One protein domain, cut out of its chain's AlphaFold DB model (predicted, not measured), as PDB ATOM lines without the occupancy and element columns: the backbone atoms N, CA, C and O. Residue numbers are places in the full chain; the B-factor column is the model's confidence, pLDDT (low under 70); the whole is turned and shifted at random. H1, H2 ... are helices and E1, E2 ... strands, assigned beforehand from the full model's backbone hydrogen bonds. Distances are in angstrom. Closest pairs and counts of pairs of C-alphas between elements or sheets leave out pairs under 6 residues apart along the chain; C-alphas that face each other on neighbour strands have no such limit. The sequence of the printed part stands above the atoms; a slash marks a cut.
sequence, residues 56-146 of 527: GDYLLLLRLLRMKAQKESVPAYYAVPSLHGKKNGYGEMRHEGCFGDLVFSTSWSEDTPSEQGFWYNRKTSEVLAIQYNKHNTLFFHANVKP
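This is residues 56 to 146 of the 527 residues of an uncharacterized protein of Blastocystis sp. subtype 1 (strain ATCC 50177 / NandII) (UniProt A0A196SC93). One twisted sheet of six strands makes the body, a single wall winding back and forth from E1 to E6, and one helix, H1, packs on it with residues 57 to 64, beside the strands and nearest to E5, E4 and E3. Residues 65 to 71 stick out past that packing, and the ends of the long axis are the loop at His 84 and the tail near Asn 143. The printed part has 91 residues, with H1 first and then E1 to E6, side by side in that order and antiparallel throughout. The class is mixed, helices and strands; the whole is compact, with a radius of gyration of the C-alphas of 13.1 A, yet elongated, spanning 44 by 26 by 25 A.

Start at H1, residues 57 to 69, where every O i to N i+4 pair is within hydrogen-bond range. Then look for E1, residues 76 to 79, E2, 89 to 95, E3, 102 to 109, E4, 112 to 121, E5, 127 to 133, and E6, 136 to 139: they form a meander, each strand the antiparallel neighbour and hairpin partner of the one before. Between E1 and E2, find N 77 and O 94 at 2.8 A; between E2 and E3, N 93 and O 104 at 2.8 A. E3 and E4 show N 103 and O 120 at 3.0 A, E4 and E5 show N 119 and O 129 at 2.8 A, and E5 and E6 show N 130 and O 138 at 2.8 A. E4 bends by 75 degrees at residue 116. The edge strands E1 and E6 are apart. H1 is on the sheet, in two layers, a helix on one face of a sheet, at a height over the sheet of 5.7 A. It is over none of the strands, but only just, with 2 of its C-alphas falling on E4. Its closest C-alphas to E5 are those of Tyr 58 and Leu 128, 5.8 A apart.

Find C-alpha 57 at (202.463, 152.669, 145.710); from there H1 runs 18.6 A to C-alpha 69. E1 has four residues, E2 measures 19.5 A and E3 21.9 A. E4 spans 23.0 A from C-alpha 112 at (198.300, 126.990, 141.269), and E5 16.8 A. E6, four residues, ends at C-alpha 139, at (209.279, 147.123, 138.536).

The C-alphas of His 84 and Asn 143, the two farthest apart, are 44.6 A from each other. The printed part has no cut and no long link. The mean pLDDT of the printed part is 86.3, and residue 56 alone is under 70.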
ATOM      1  N   GLY A  56     204.214 156.192 148.500       69.81
ATOM      2  CA  GLY A  56     204.490 155.640 147.163       69.81
ATOM      3  C   GLY A  56     203.991 154.204 146.965       69.81
ATOM      4  O   GLY A  56     204.551 153.283 147.565       69.81
ATOM      5  N   ASP A  57     203.033 153.990 146.055       82.19
ATOM      6  CA  ASP A  57     202.463 152.669 145.710       82.19
ATOM      7  C   ASP A  57     203.536 151.606 145.387       82.19
ATOM      8  O   ASP A  57     203.433 150.441 145.786       82.19
ATOM      9  N   TYR A  58     204.626 152.017 144.731       83.00
ATOM     10  CA  TYR A  58     205.789 151.172 144.446       83.00
ATOM     11  C   TYR A  58     206.462 150.614 145.714       83.00
ATOM     12  O   TYR A  58     206.759 149.419 145.797       83.00
ATOM     13  N   LEU A  59     206.694 151.455 146.724       82.69
ATOM     14  CA  LEU A  59     207.360 151.042 147.963       82.69
ATOM     15  C   LEU A  59     206.457 150.125 148.795       82.69
ATOM     16  O   LEU A  59     206.936 149.169 149.412       82.69
ATOM     17  N   LEU A  60     205.146 150.374 148.757       86.56
ATOM     18  CA  LEU A  60     204.144 149.514 149.377       86.56
ATOM     19  C   LEU A  60     204.160 148.103 148.761       86.56
ATOM     20  O   LEU A  60     204.128 147.111 149.497       86.56
ATOM     21  N   LEU A  61     204.297 147.997 147.434       88.69
ATOM     22  CA  LEU A  61     204.467 146.715 146.747       88.69
ATOM     23  C   LEU A  61     205.756 145.999 147.178       88.69
ATOM     24  O   LEU A  61     205.716 144.809 147.500       88.69
ATOM     25  N   LEU A  62     206.894 146.699 147.237       87.06
ATOM     26  CA  LEU A  62     208.155 146.095 147.694       87.06
ATOM     27  C   LEU A  62     208.049 145.559 149.126       87.06
ATOM     28  O   LEU A  62     208.535 144.461 149.409       87.06
ATOM     29  N   ARG A  63     207.377 146.299 150.017       86.75
ATOM     30  CA  ARG A  63     207.117 145.868 151.396       86.75
ATOM     31  C   ARG A  63     206.298 144.577 151.434       86.75
ATOM     32  O   ARG A  63     206.700 143.630 152.107       86.75
ATOM     33  N   LEU A  64     205.203 144.505 150.674       87.62
ATOM     34  CA  LEU A  64     204.374 143.299 150.574       87.62
ATOM     35  C   LEU A  64     205.186 142.086 150.091       87.62
ATOM     36  O   LEU A  64     205.096 140.996 150.663       87.62
ATOM     37  N   LEU A  65     205.990 142.262 149.039       86.44
ATOM     38  CA  LEU A  65     206.815 141.188 148.480       86.44
ATOM     39  C   LEU A  65     207.904 140.726 149.460       86.44
ATOM     40  O   LEU A  65     208.170 139.526 149.552       86.44
ATOM     41  N   ARG A  66     208.492 141.647 150.234       83.88
ATOM     42  CA  ARG A  66     209.456 141.327 151.298       83.88
ATOM     43  C   ARG A  66     208.822 140.486 152.404       83.88
ATOM     44  O   ARG A  66     209.369 139.435 152.735       83.88
ATOM     45  N   MET A  67     207.660 140.896 152.912       86.00
ATOM     46  CA  MET A  67     206.920 140.144 153.935       86.00
ATOM     47  C   MET A  67     206.600 138.722 153.451       86.00
ATOM     48  O   MET A  67     206.856 137.741 154.152       86.00
ATOM     49  N   LYS A  68     206.142 138.579 152.198       82.00
ATOM     50  CA  LYS A  68     205.922 137.262 151.575       82.00
ATOM     51  C   LYS A  68     207.203 136.425 151.497       82.00
ATOM     52  O   LYS A  68     207.160 135.227 151.776       82.00
ATOM     53  N   ALA A  69     208.342 137.026 151.146       79.38
ATOM     54  CA  ALA A  69     209.633 136.332 151.107       79.38
ATOM     55  C   ALA A  69     210.095 135.865 152.501       79.38
ATOM     56  O   ALA A  69     210.712 134.808 152.625       79.38
ATOM     57  N   GLN A  70     209.741 136.612 153.550       82.19
ATOM     58  CA  GLN A  70     209.980 136.268 154.956       82.19
ATOM     59  C   GLN A  70     208.948 135.276 155.526       82.19
ATOM     60  O   GLN A  70     209.036 134.912 156.696       82.19
ATOM     61  N   LYS A  71     208.012 134.783 154.697       83.31
ATOM     62  CA  LYS A  71     206.907 133.889 155.085       83.31
ATOM     63  C   LYS A  71     205.986 134.485 156.155       83.31
ATOM     64  O   LYS A  71     205.338 133.744 156.894       83.31
ATOM     65  N   GLU A  72     205.905 135.808 156.226       85.00
ATOM     66  CA  GLU A  72     204.927 136.476 157.075       85.00
ATOM     67  C   GLU A  72     203.516 136.260 156.518       85.00
ATOM     68  O   GLU A  72     203.292 136.244 155.302       85.00
ATOM     69  N   SER A  73     202.546 136.059 157.413       82.19
ATOM     70  CA  SER A  73     201.156 135.846 157.020       82.19
ATOM     71  C   SER A  73     200.504 137.181 156.672       82.19
ATOM     72  O   SER A  73     200.270 138.013 157.545       82.19
ATOM     73  N   VAL A  74     200.195 137.373 155.391       82.88
ATOM     74  CA  VAL A  74     199.371 138.486 154.909       82.88
ATOM     75  C   VAL A  74     198.070 137.893 154.368       82.88
ATOM     76  O   VAL A  74     198.118 137.199 153.345       82.88
ATOM     77  N   PRO A  75     196.918 138.116 155.029       83.44
ATOM     78  CA  PRO A  75     195.634 137.614 154.554       83.44
ATOM     79  C   PRO A  75     195.369 138.064 153.115       83.44
ATOM     80  O   PRO A  75     195.580 139.228 152.766       83.44
ATOM     81  N   ALA A  76     194.932 137.123 152.275       84.19
ATOM     82  CA  ALA A  76     194.713 137.352 150.854       84.19
ATOM     83  C   ALA A  76     193.308 136.926 150.422       84.19
ATOM     84  O   ALA A  76     192.810 135.871 150.821       84.19
ATOM     85  N   TYR A  77     192.714 137.727 149.543       83.44
ATOM     86  CA  TYR A  77     191.427 137.475 148.911       83.44
ATOM     87  C   TYR A  77     191.605 137.205 147.426       83.44
ATOM     88  O   TYR A  77     192.472 137.784 146.773       83.44
ATOM     89  N   TYR A  78     190.756 136.335 146.888       86.88
ATOM     90  CA  TYR A  78     190.834 135.889 145.505       86.88
ATOM     91  C   TYR A  78     189.515 136.177 144.804       86.88
ATOM     92  O   TYR A  78     188.471 135.676 145.216       86.88
ATOM     93  N   ALA A  79     189.569 136.973 143.745       86.06
ATOM     94  CA  ALA A  79     188.470 137.160 142.813       86.06
ATOM     95  C   ALA A  79     188.807 136.388 141.535       86.06
ATOM     96  O   ALA A  79     189.271 136.961 140.554       86.06
ATOM     97  N   VAL A  80     188.654 135.065 141.607       84.88
ATOM     98  CA  VAL A  80     189.043 134.120 140.553       84.88
ATOM     99  C   VAL A  80     187.881 133.154 140.321       84.88
ATOM    100  O   VAL A  80     187.263 132.728 141.305       84.88
ATOM    101  N   PRO A  81     187.566 132.788 139.067       79.00
ATOM    102  CA  PRO A  81     186.628 131.711 138.793       79.00
ATOM    103  C   PRO A  81     187.059 130.414 139.488       79.00
ATOM    104  O   PRO A  81     188.250 130.130 139.640       79.00
ATOM    105  N   SER A  82     186.079 129.617 139.913       76.88
ATOM    106  CA  SER A  82     186.339 128.288 140.464       76.88
ATOM    107  C   SER A  82     185.724 127.210 139.588       76.88
ATOM    108  O   SER A  82     184.552 127.292 139.224       76.88
ATOM    109  N   LEU A  83     186.522 126.188 139.284       72.44
ATOM    110  CA  LEU A  83     186.095 124.952 138.645       72.44
ATOM    111  C   LEU A  83     186.327 123.805 139.636       72.44
ATOM    112  O   LEU A  83     187.427 123.654 140.161       72.44
ATOM    113  N   HIS A  84     185.281 123.033 139.937       76.75
ATOM    114  CA  HIS A  84     185.325 121.924 140.906       76.75
ATOM    115  C   HIS A  84     185.912 122.298 142.285       76.75
ATOM    116  O   HIS A  84     186.616 121.509 142.913       76.75
ATOM    117  N   GLY A  85     185.628 123.513 142.764       74.44
ATOM    118  CA  GLY A  85     186.086 123.996 144.071       74.44
ATOM    119  C   GLY A  85     187.530 124.505 144.102       74.44
ATOM    120  O   GLY A  85     187.980 124.947 145.155       74.44
ATOM    121  N   LYS A  86     188.235 124.502 142.968       81.75
ATOM    122  CA  LYS A  86     189.602 125.024 142.835       81.75
ATOM    123  C   LYS A  86     189.635 126.254 141.943       81.75
ATOM    124  O   LYS A  86     188.795 126.387 141.052       81.75
ATOM    125  N   LYS A  87     190.568 127.177 142.168       86.38
ATOM    126  CA  LYS A  87     190.739 128.376 141.328       86.38
ATOM    127  C   LYS A  87     191.239 127.982 139.945       86.38
ATOM    128  O   LYS A  87     192.203 127.221 139.834       86.38
ATOM    129  N   ASN A  88     190.610 128.522 138.907       88.06
ATOM    130  CA  ASN A  88     190.963 128.235 137.524       88.06
ATOM    131  C   ASN A  88     190.679 129.452 136.624       88.06
ATOM    132  O   ASN A  88     189.701 130.166 136.836       88.06
ATOM    133  N   GLY A  89     191.526 129.687 135.623       88.31
ATOM    134  CA  GLY A  89     191.431 130.833 134.717       88.31
ATOM    135  C   GLY A  89     192.037 132.122 135.282       88.31
ATOM    136  O   GLY A  89     192.825 132.101 136.227       88.31
ATOM    137  N   TYR A  90     191.707 133.258 134.668       89.75
ATOM    138  CA  TYR A  90     192.216 134.570 135.073       89.75
ATOM    139  C   TYR A  90     191.452 135.139 136.265       89.75
ATOM    140  O   TYR A  90     190.236 134.983 136.376       89.75
ATOM    141  N   GLY A  91     192.167 135.819 137.154       90.06
ATOM    142  CA  GLY A  91     191.552 136.536 138.256       90.06
ATOM    143  C   GLY A  91     192.554 137.326 139.081       90.06
ATOM    144  O   GLY A  91     193.753 137.366 138.805       90.06
ATOM    145  N   GLU A  92     192.045 137.938 140.141       91.56
ATOM    146  CA  GLU A  92     192.818 138.847 140.979       91.56
ATOM    147  C   GLU A  92     193.128 138.235 142.344       91.56
ATOM    148  O   GLU A  92     192.254 137.670 143.009       91.56
ATOM    149  N   MET A  93     194.367 138.418 142.798       91.25
ATOM    150  CA  MET A  93     194.766 138.293 144.197       91.25
ATOM    151  C   MET A  93     194.844 139.691 144.820       91.25
ATOM    152  O   MET A  93     195.446 140.600 144.251       91.25
ATOM    153  N   ARG A  94     194.262 139.834 146.012       89.50
ATOM    154  CA  ARG A  94     194.234 141.062 146.819       89.50
ATOM    155  C   ARG A  94     194.685 140.762 148.246       89.50
ATOM    156  O   ARG A  94     194.664 139.599 148.654       89.50
ATOM    157  N   HIS A  95     195.029 141.792 149.012       88.00
ATOM    158  CA  HIS A  95     195.535 141.666 150.386       88.00
ATOM    159  C   HIS A  95     194.722 142.505 151.375       88.00
ATOM    160  O   HIS A  95     193.967 143.386 150.979       88.00
ATOM    161  N   GLU A  96     194.830 142.203 152.669       80.56
ATOM    162  CA  GLU A  96     194.204 142.996 153.736       80.56
ATOM    163  C   GLU A  96     195.054 144.176 154.220       80.56
ATOM    164  O   GLU A  96     196.257 144.276 153.967       80.56
ATOM    165  N   GLY A  97     194.409 145.058 154.989       83.25
ATOM    166  CA  GLY A  97     195.062 146.148 155.703       83.25
ATOM    167  C   GLY A  97     195.575 147.230 154.759       83.25
ATOM    168  O   GLY A  97     194.883 147.634 153.827       83.25
ATOM    169  N   CYS A  98     196.801 147.696 155.001       84.06
ATOM    170  CA  CYS A  98     197.423 148.749 154.195       84.06
ATOM    171  C   CYS A  98     197.709 148.344 152.738       84.06
ATOM    172  O   CYS A  98     197.970 149.216 151.924       84.06
ATOM    173  N   PHE A  99     197.621 147.054 152.393       89.06
ATOM    174  CA  PHE A  99     197.835 146.540 151.035       89.06
ATOM    175  C   PHE A  99     196.535 146.385 150.230       89.06
ATOM    176  O   PHE A  99     196.562 145.808 149.147       89.06
ATOM    177  N   GLY A 100     195.399 146.861 150.756       85.69
ATOM    178  CA  GLY A 100     194.065 146.639 150.182       85.69
ATOM    179  C   GLY A 100     193.889 147.100 148.735       85.69
ATOM    180  O   GLY A 100     193.108 146.500 147.993       85.69
ATOM    181  N   ASP A 101     194.644 148.120 148.330       90.38
ATOM    182  CA  ASP A 101     194.606 148.669 146.976       90.38
ATOM    183  C   ASP A 101     195.577 147.963 146.015       90.38
ATOM    184  O   ASP A 101     195.479 148.160 144.807       90.38
ATOM    185  N   LEU A 102     196.486 147.108 146.499       93.00
ATOM    186  CA  LEU A 102     197.397 146.358 145.634       93.00
ATOM    187  C   LEU A 102     196.699 145.135 145.040       93.00
ATOM    188  O   LEU A 102     196.191 144.266 145.756       93.00
ATOM    189  N   VAL A 103     196.729 145.040 143.713       93.69
ATOM    190  CA  VAL A 103     196.166 143.916 142.966       93.69
ATOM    191  C   VAL A 103     197.269 143.206 142.203       93.69
ATOM    192  O   VAL A 103     198.051 143.837 141.494       93.69
ATOM    193  N   PHE A 104     197.291 141.878 142.314       94.00
ATOM    194  CA  PHE A 104     198.033 141.015 141.403       94.00
ATOM    195  C   PHE A 104     197.053 140.261 140.508       94.00
ATOM    196  O   PHE A 104     196.315 139.394 140.985       94.00
ATOM    197  N   SER A 105     197.034 140.599 139.222       93.44
ATOM    198  CA  SER A 105     196.217 139.915 138.215       93.44
ATOM    199  C   SER A 105     197.057 138.814 137.570       93.44
ATOM    200  O   SER A 105     198.168 139.072 137.103       93.44
ATOM    201  N   THR A 106     196.564 137.577 137.606       93.00
ATOM    202  CA  THR A 106     197.288 136.375 137.157       93.00
ATOM    203  C   THR A 106     196.300 135.297 136.714       93.00
ATOM    204  O   THR A 106     195.127 135.306 137.091       93.00
ATOM    205  N   SER A 107     196.780 134.318 135.950       91.50
ATOM    206  CA  SER A 107     196.043 133.077 135.699       91.50
ATOM    207  C   SER A 107     196.291 132.024 136.778       91.50
ATOM    208  O   SER A 107     197.326 132.032 137.449       91.50
ATOM    209  N   TRP A 108     195.328 131.117 136.926       92.06
ATOM    210  CA  TRP A 108     195.315 130.000 137.863       92.06
ATOM    211  C   TRP A 108     194.984 128.701 137.131       92.06
ATOM    212  O   TRP A 108     194.159 128.689 136.219       92.06
ATOM    213  N   SER A 109     195.593 127.606 137.570       93.12
ATOM    214  CA  SER A 109     195.261 126.244 137.160       93.12
ATOM    215  C   SER A 109     195.260 125.362 138.401       93.12
ATOM    216  O   SER A 109     196.298 125.219 139.048       93.12
ATOM    217  N   GLU A 110     194.097 124.818 138.769       90.06
ATOM    218  CA  GLU A 110     193.938 123.919 139.922       90.06
ATOM    219  C   GLU A 110     194.589 124.485 141.208       90.06
ATOM    220  O   GLU A 110     195.457 123.854 141.808       90.06
ATOM    221  N   ASP A 111     194.211 125.710 141.598       90.69
ATOM    222  CA  ASP A 111     194.773 126.476 142.735       90.69
ATOM    223  C   ASP A 111     196.250 126.888 142.629       90.69
ATOM    224  O   ASP A 111     196.766 127.576 143.515       90.69
ATOM    225  N   THR A 112     196.921 126.568 141.525       91.62
ATOM    226  CA  THR A 112     198.300 126.990 141.269       91.62
ATOM    227  C   THR A 112     198.301 128.257 140.409       91.62
ATOM    228  O   THR A 112     197.810 128.212 139.278       91.62
ATOM    229  N   PRO A 113     198.820 129.401 140.895       91.25
ATOM    230  CA  PRO A 113     198.959 130.591 140.064       91.25
ATOM    231  C   PRO A 113     200.070 130.370 139.033       91.25
ATOM    232  O   PRO A 113     201.073 129.724 139.328       91.25
ATOM    233  N   SER A 114     199.940 130.953 137.844       90.50
ATOM    234  CA  SER A 114     200.974 130.863 136.801       90.50
ATOM    235  C   SER A 114     202.272 131.593 137.156       90.50
ATOM    236  O   SER A 114     203.279 131.414 136.476       90.50
ATOM    237  N   GLU A 115     202.249 132.421 138.209       86.38
ATOM    238  CA  GLU A 115     203.336 133.320 138.617       86.38
ATOM    239  C   GLU A 115     203.714 134.345 137.531       86.38
ATOM    240  O   GLU A 115     204.767 134.981 137.625       86.38
ATOM    241  N   GLN A 116     202.853 134.511 136.521       90.44
ATOM    242  CA  GLN A 116     202.967 135.497 135.454       90.44
ATOM    243  C   GLN A 116     201.767 136.429 135.521       90.44
ATOM    244  O   GLN A 116     200.626 135.981 135.606       90.44
ATOM    245  N   GLY A 117     202.016 137.728 135.469       92.25
ATOM    246  CA  GLY A 117     200.954 138.699 135.652       92.25
ATOM    247  C   GLY A 117     201.484 140.108 135.794       92.25
ATOM    248  O   GLY A 117     202.603 140.427 135.388       92.25
ATOM    249  N   PHE A 118     200.676 140.958 136.398       92.69
ATOM    250  CA  PHE A 118     201.027 142.350 136.625       92.69
ATOM    251  C   PHE A 118     200.430 142.834 137.936       92.69
ATOM    252  O   PHE A 118     199.384 142.370 138.401       92.69
ATOM    253  N   TRP A 119     201.162 143.762 138.531       94.00
ATOM    254  CA  TRP A 119     200.808 144.443 139.756       94.00
ATOM    255  C   TRP A 119     200.344 145.843 139.414       94.00
ATOM    256  O   TRP A 119     201.035 146.560 138.689       94.00
ATOM    257  N   TYR A 120     199.201 146.235 139.955       94.12
ATOM    258  CA  TYR A 120     198.684 147.583 139.798       94.12
ATOM    259  C   TYR A 120     197.958 148.034 141.065       94.12
ATOM    260  O   TYR A 120     197.507 147.204 141.862       94.12
ATOM    261  N   ASN A 121     197.865 149.346 141.264       93.12
ATOM    262  CA  ASN A 121     197.048 149.922 142.321       93.12
ATOM    263  C   ASN A 121     195.613 150.116 141.808       93.12
ATOM    264  O   ASN A 121     195.356 150.744 140.783       93.12
ATOM    265  N   ARG A 122     194.660 149.561 142.550       90.50
ATOM    266  CA  ARG A 122     193.231 149.529 142.244       90.50
ATOM    267  C   ARG A 122     192.563 150.902 142.235       90.50
ATOM    268  O   ARG A 122     191.584 151.107 141.528       90.50
ATOM    269  N   LYS A 123     193.045 151.808 143.075       90.00
ATOM    270  CA  LYS A 123     192.488 153.140 143.298       90.00
ATOM    271  C   LYS A 123     193.053 154.159 142.314       90.00
ATOM    272  O   LYS A 123     192.312 155.022 141.857       90.00
ATOM    273  N   THR A 124     194.344 154.062 142.002       90.94
ATOM    274  CA  THR A 124     195.044 154.995 141.101       90.94
ATOM    275  C   THR A 124     195.121 154.490 139.659       90.94
ATOM    276  O   THR A 124     195.417 155.271 138.758       90.94
ATOM    277  N   SER A 125     194.845 153.201 139.424       91.94
ATOM    278  CA  SER A 125     195.074 152.503 138.149       91.94
ATOM    279  C   SER A 125     196.537 152.553 137.678       91.94
ATOM    280  O   SER A 125     196.821 152.347 136.498       91.94
ATOM    281  N   GLU A 126     197.479 152.811 138.592       92.44
ATOM    282  CA  GLU A 126     198.910 152.819 138.296       92.44
ATOM    283  C   GLU A 126     199.443 151.387 138.188       92.44
ATOM    284  O   GLU A 126     199.240 150.567 139.085       92.44
ATOM    285  N   VAL A 127     200.156 151.081 137.102       94.00
ATOM    286  CA  VAL A 127     200.862 149.803 136.946       94.00
ATOM    287  C   VAL A 127     202.195 149.893 137.675       94.00
ATOM    288  O   VAL A 127     203.026 150.741 137.363       94.00
ATOM    289  N   LEU A 128     202.414 148.986 138.621       93.38
ATOM    290  CA  LEU A 128     203.566 148.995 139.523       93.38
ATOM    291  C   LEU A 128     204.641 147.996 139.104       93.38
ATOM    292  O   LEU A 128     205.828 148.226 139.333       93.38
ATOM    293  N   ALA A 129     204.247 146.869 138.507       92.06
ATOM    294  CA  ALA A 129     205.195 145.875 138.018       92.06
ATOM    295  C   ALA A 129     204.589 144.925 136.979       92.06
ATOM    296  O   ALA A 129     203.396 144.623 137.013       92.06
ATOM    297  N   ILE A 130     205.440 144.372 136.114       90.56
ATOM    298  CA  ILE A 130     205.128 143.241 135.232       90.56
ATOM    299  C   ILE A 130     205.960 142.045 135.686       90.56
ATOM    300  O   ILE A 130     207.189 142.098 135.712       90.56
ATOM    301  N   GLN A 131     205.296 140.948 136.026       89.44
ATOM    302  CA  GLN A 131     205.930 139.721 136.482       89.44
ATOM    303  C   GLN A 131     205.905 138.675 135.364       89.44
ATOM    304  O   GLN A 131     204.847 138.183 134.980       89.44
ATOM    305  N   TYR A 132     207.080 138.315 134.848       84.81
ATOM    306  CA  TYR A 132     207.233 137.298 133.800       84.81
ATOM    307  C   TYR A 132     207.394 135.885 134.364       84.81
ATOM    308  O   TYR A 132     207.154 134.911 133.656       84.81
ATOM    309  N   ASN A 133     207.883 135.774 135.599       83.00
ATOM    310  CA  ASN A 133     207.891 134.575 136.434       83.00
ATOM    311  C   ASN A 133     208.314 134.968 137.861       83.00
ATOM    312  O   ASN A 133     208.674 136.117 138.120       83.00
ATOM    313  N   LYS A 134     208.351 134.004 138.784       73.50
ATOM    314  CA  LYS A 134     208.775 134.196 140.182       73.50
ATOM    315  C   LYS A 134     210.127 134.879 140.393       73.50
ATOM    316  O   LYS A 134     210.339 135.497 141.432       73.50
ATOM    317  N   HIS A 135     211.051 134.750 139.448       76.00
ATOM    318  CA  HIS A 135     212.405 135.296 139.551       76.00
ATOM    319  C   HIS A 135     212.622 136.530 138.673       76.00
ATOM    320  O   HIS A 135     213.684 137.143 138.732       76.00
ATOM    321  N   ASN A 136     211.636 136.893 137.853       80.44
ATOM    322  CA  ASN A 136     211.756 137.928 136.844       80.44
ATOM    323  C   ASN A 136     210.540 138.853 136.909       80.44
ATOM    324  O   ASN A 136     209.481 138.563 136.350       80.44
ATOM    325  N   THR A 137     210.720 139.962 137.621       84.44
ATOM    326  CA  THR A 137     209.728 141.027 137.760       84.44
ATOM    327  C   THR A 137     210.364 142.345 137.352       84.44
ATOM    328  O   THR A 137     211.384 142.746 137.912       84.44
ATOM    329  N   LEU A 138     209.759 143.011 136.376       87.00
ATOM    330  CA  LEU A 138     210.071 144.381 136.012       87.00
ATOM    331  C   LEU A 138     209.251 145.308 136.903       87.00
ATOM    332  O   LEU A 138     208.026 145.276 136.856       87.00
ATOM    333  N   PHE A 139     209.926 146.141 137.681       85.94
ATOM    334  CA  PHE A 139     209.279 147.123 138.536       85.94
ATOM    335  C   PHE A 139     209.279 148.501 137.889       85.94
ATOM    336  O   PHE A 139     210.309 148.935 137.369       85.94
ATOM    337  N   PHE A 140     208.150 149.195 137.986       86.38
ATOM    338  CA  PHE A 140     208.050 150.588 137.593       86.38
ATOM    339  C   PHE A 140     208.381 151.498 138.776       86.38
ATOM    340  O   PHE A 140     207.900 151.308 139.891       86.38
ATOM    341  N   HIS A 141     209.256 152.467 138.532       80.75
ATOM    342  CA  HIS A 141     209.710 153.457 139.503       80.75
ATOM    343  C   HIS A 141     210.029 154.774 138.781       80.75
ATOM    344  O   HIS A 141     209.919 154.863 137.561       80.75
ATOM    345  N   ALA A 142     210.470 155.801 139.515       70.62
ATOM    346  CA  ALA A 142     210.630 157.170 139.005       70.62
ATOM    347  C   ALA A 142     211.298 157.310 137.615       70.62
ATOM    348  O   ALA A 142     210.870 158.156 136.832       70.62
ATOM    349  N   ASN A 143     212.299 156.476 137.293       73.06
ATOM    350  CA  ASN A 143     213.057 156.558 136.035       73.06
ATOM    351  C   ASN A 143     212.575 155.582 134.951       73.06
ATOM    352  O   ASN A 143     212.882 155.771 133.778       73.06
ATOM    353  N   VAL A 144     211.864 154.523 135.335       80.44
ATOM    354  CA  VAL A 144     211.372 153.479 134.433       80.44
ATOM    355  C   VAL A 144     209.890 153.346 134.708       80.44
ATOM    356  O   VAL A 144     209.489 152.664 135.646       80.44
ATOM    357  N   LYS A 145     209.077 154.043 133.921       85.56
ATOM    358  CA  LYS A 145     207.622 154.046 134.056       85.56
ATOM    359  C   LYS A 145     206.963 154.092 132.684       85.56
ATOM    360  O   LYS A 145     207.602 154.554 131.735       85.56
ATOM    361  N   PRO A 146     205.706 153.643 132.567       92.31
ATOM    362  CA  PRO A 146     204.951 153.848 131.350       92.31
ATOM    363  C   PRO A 146     204.843 155.335 131.011       92.31
ATOM    364  O   PRO A 146     204.660 156.182 131.890       92.31
TER     365      PRO A 146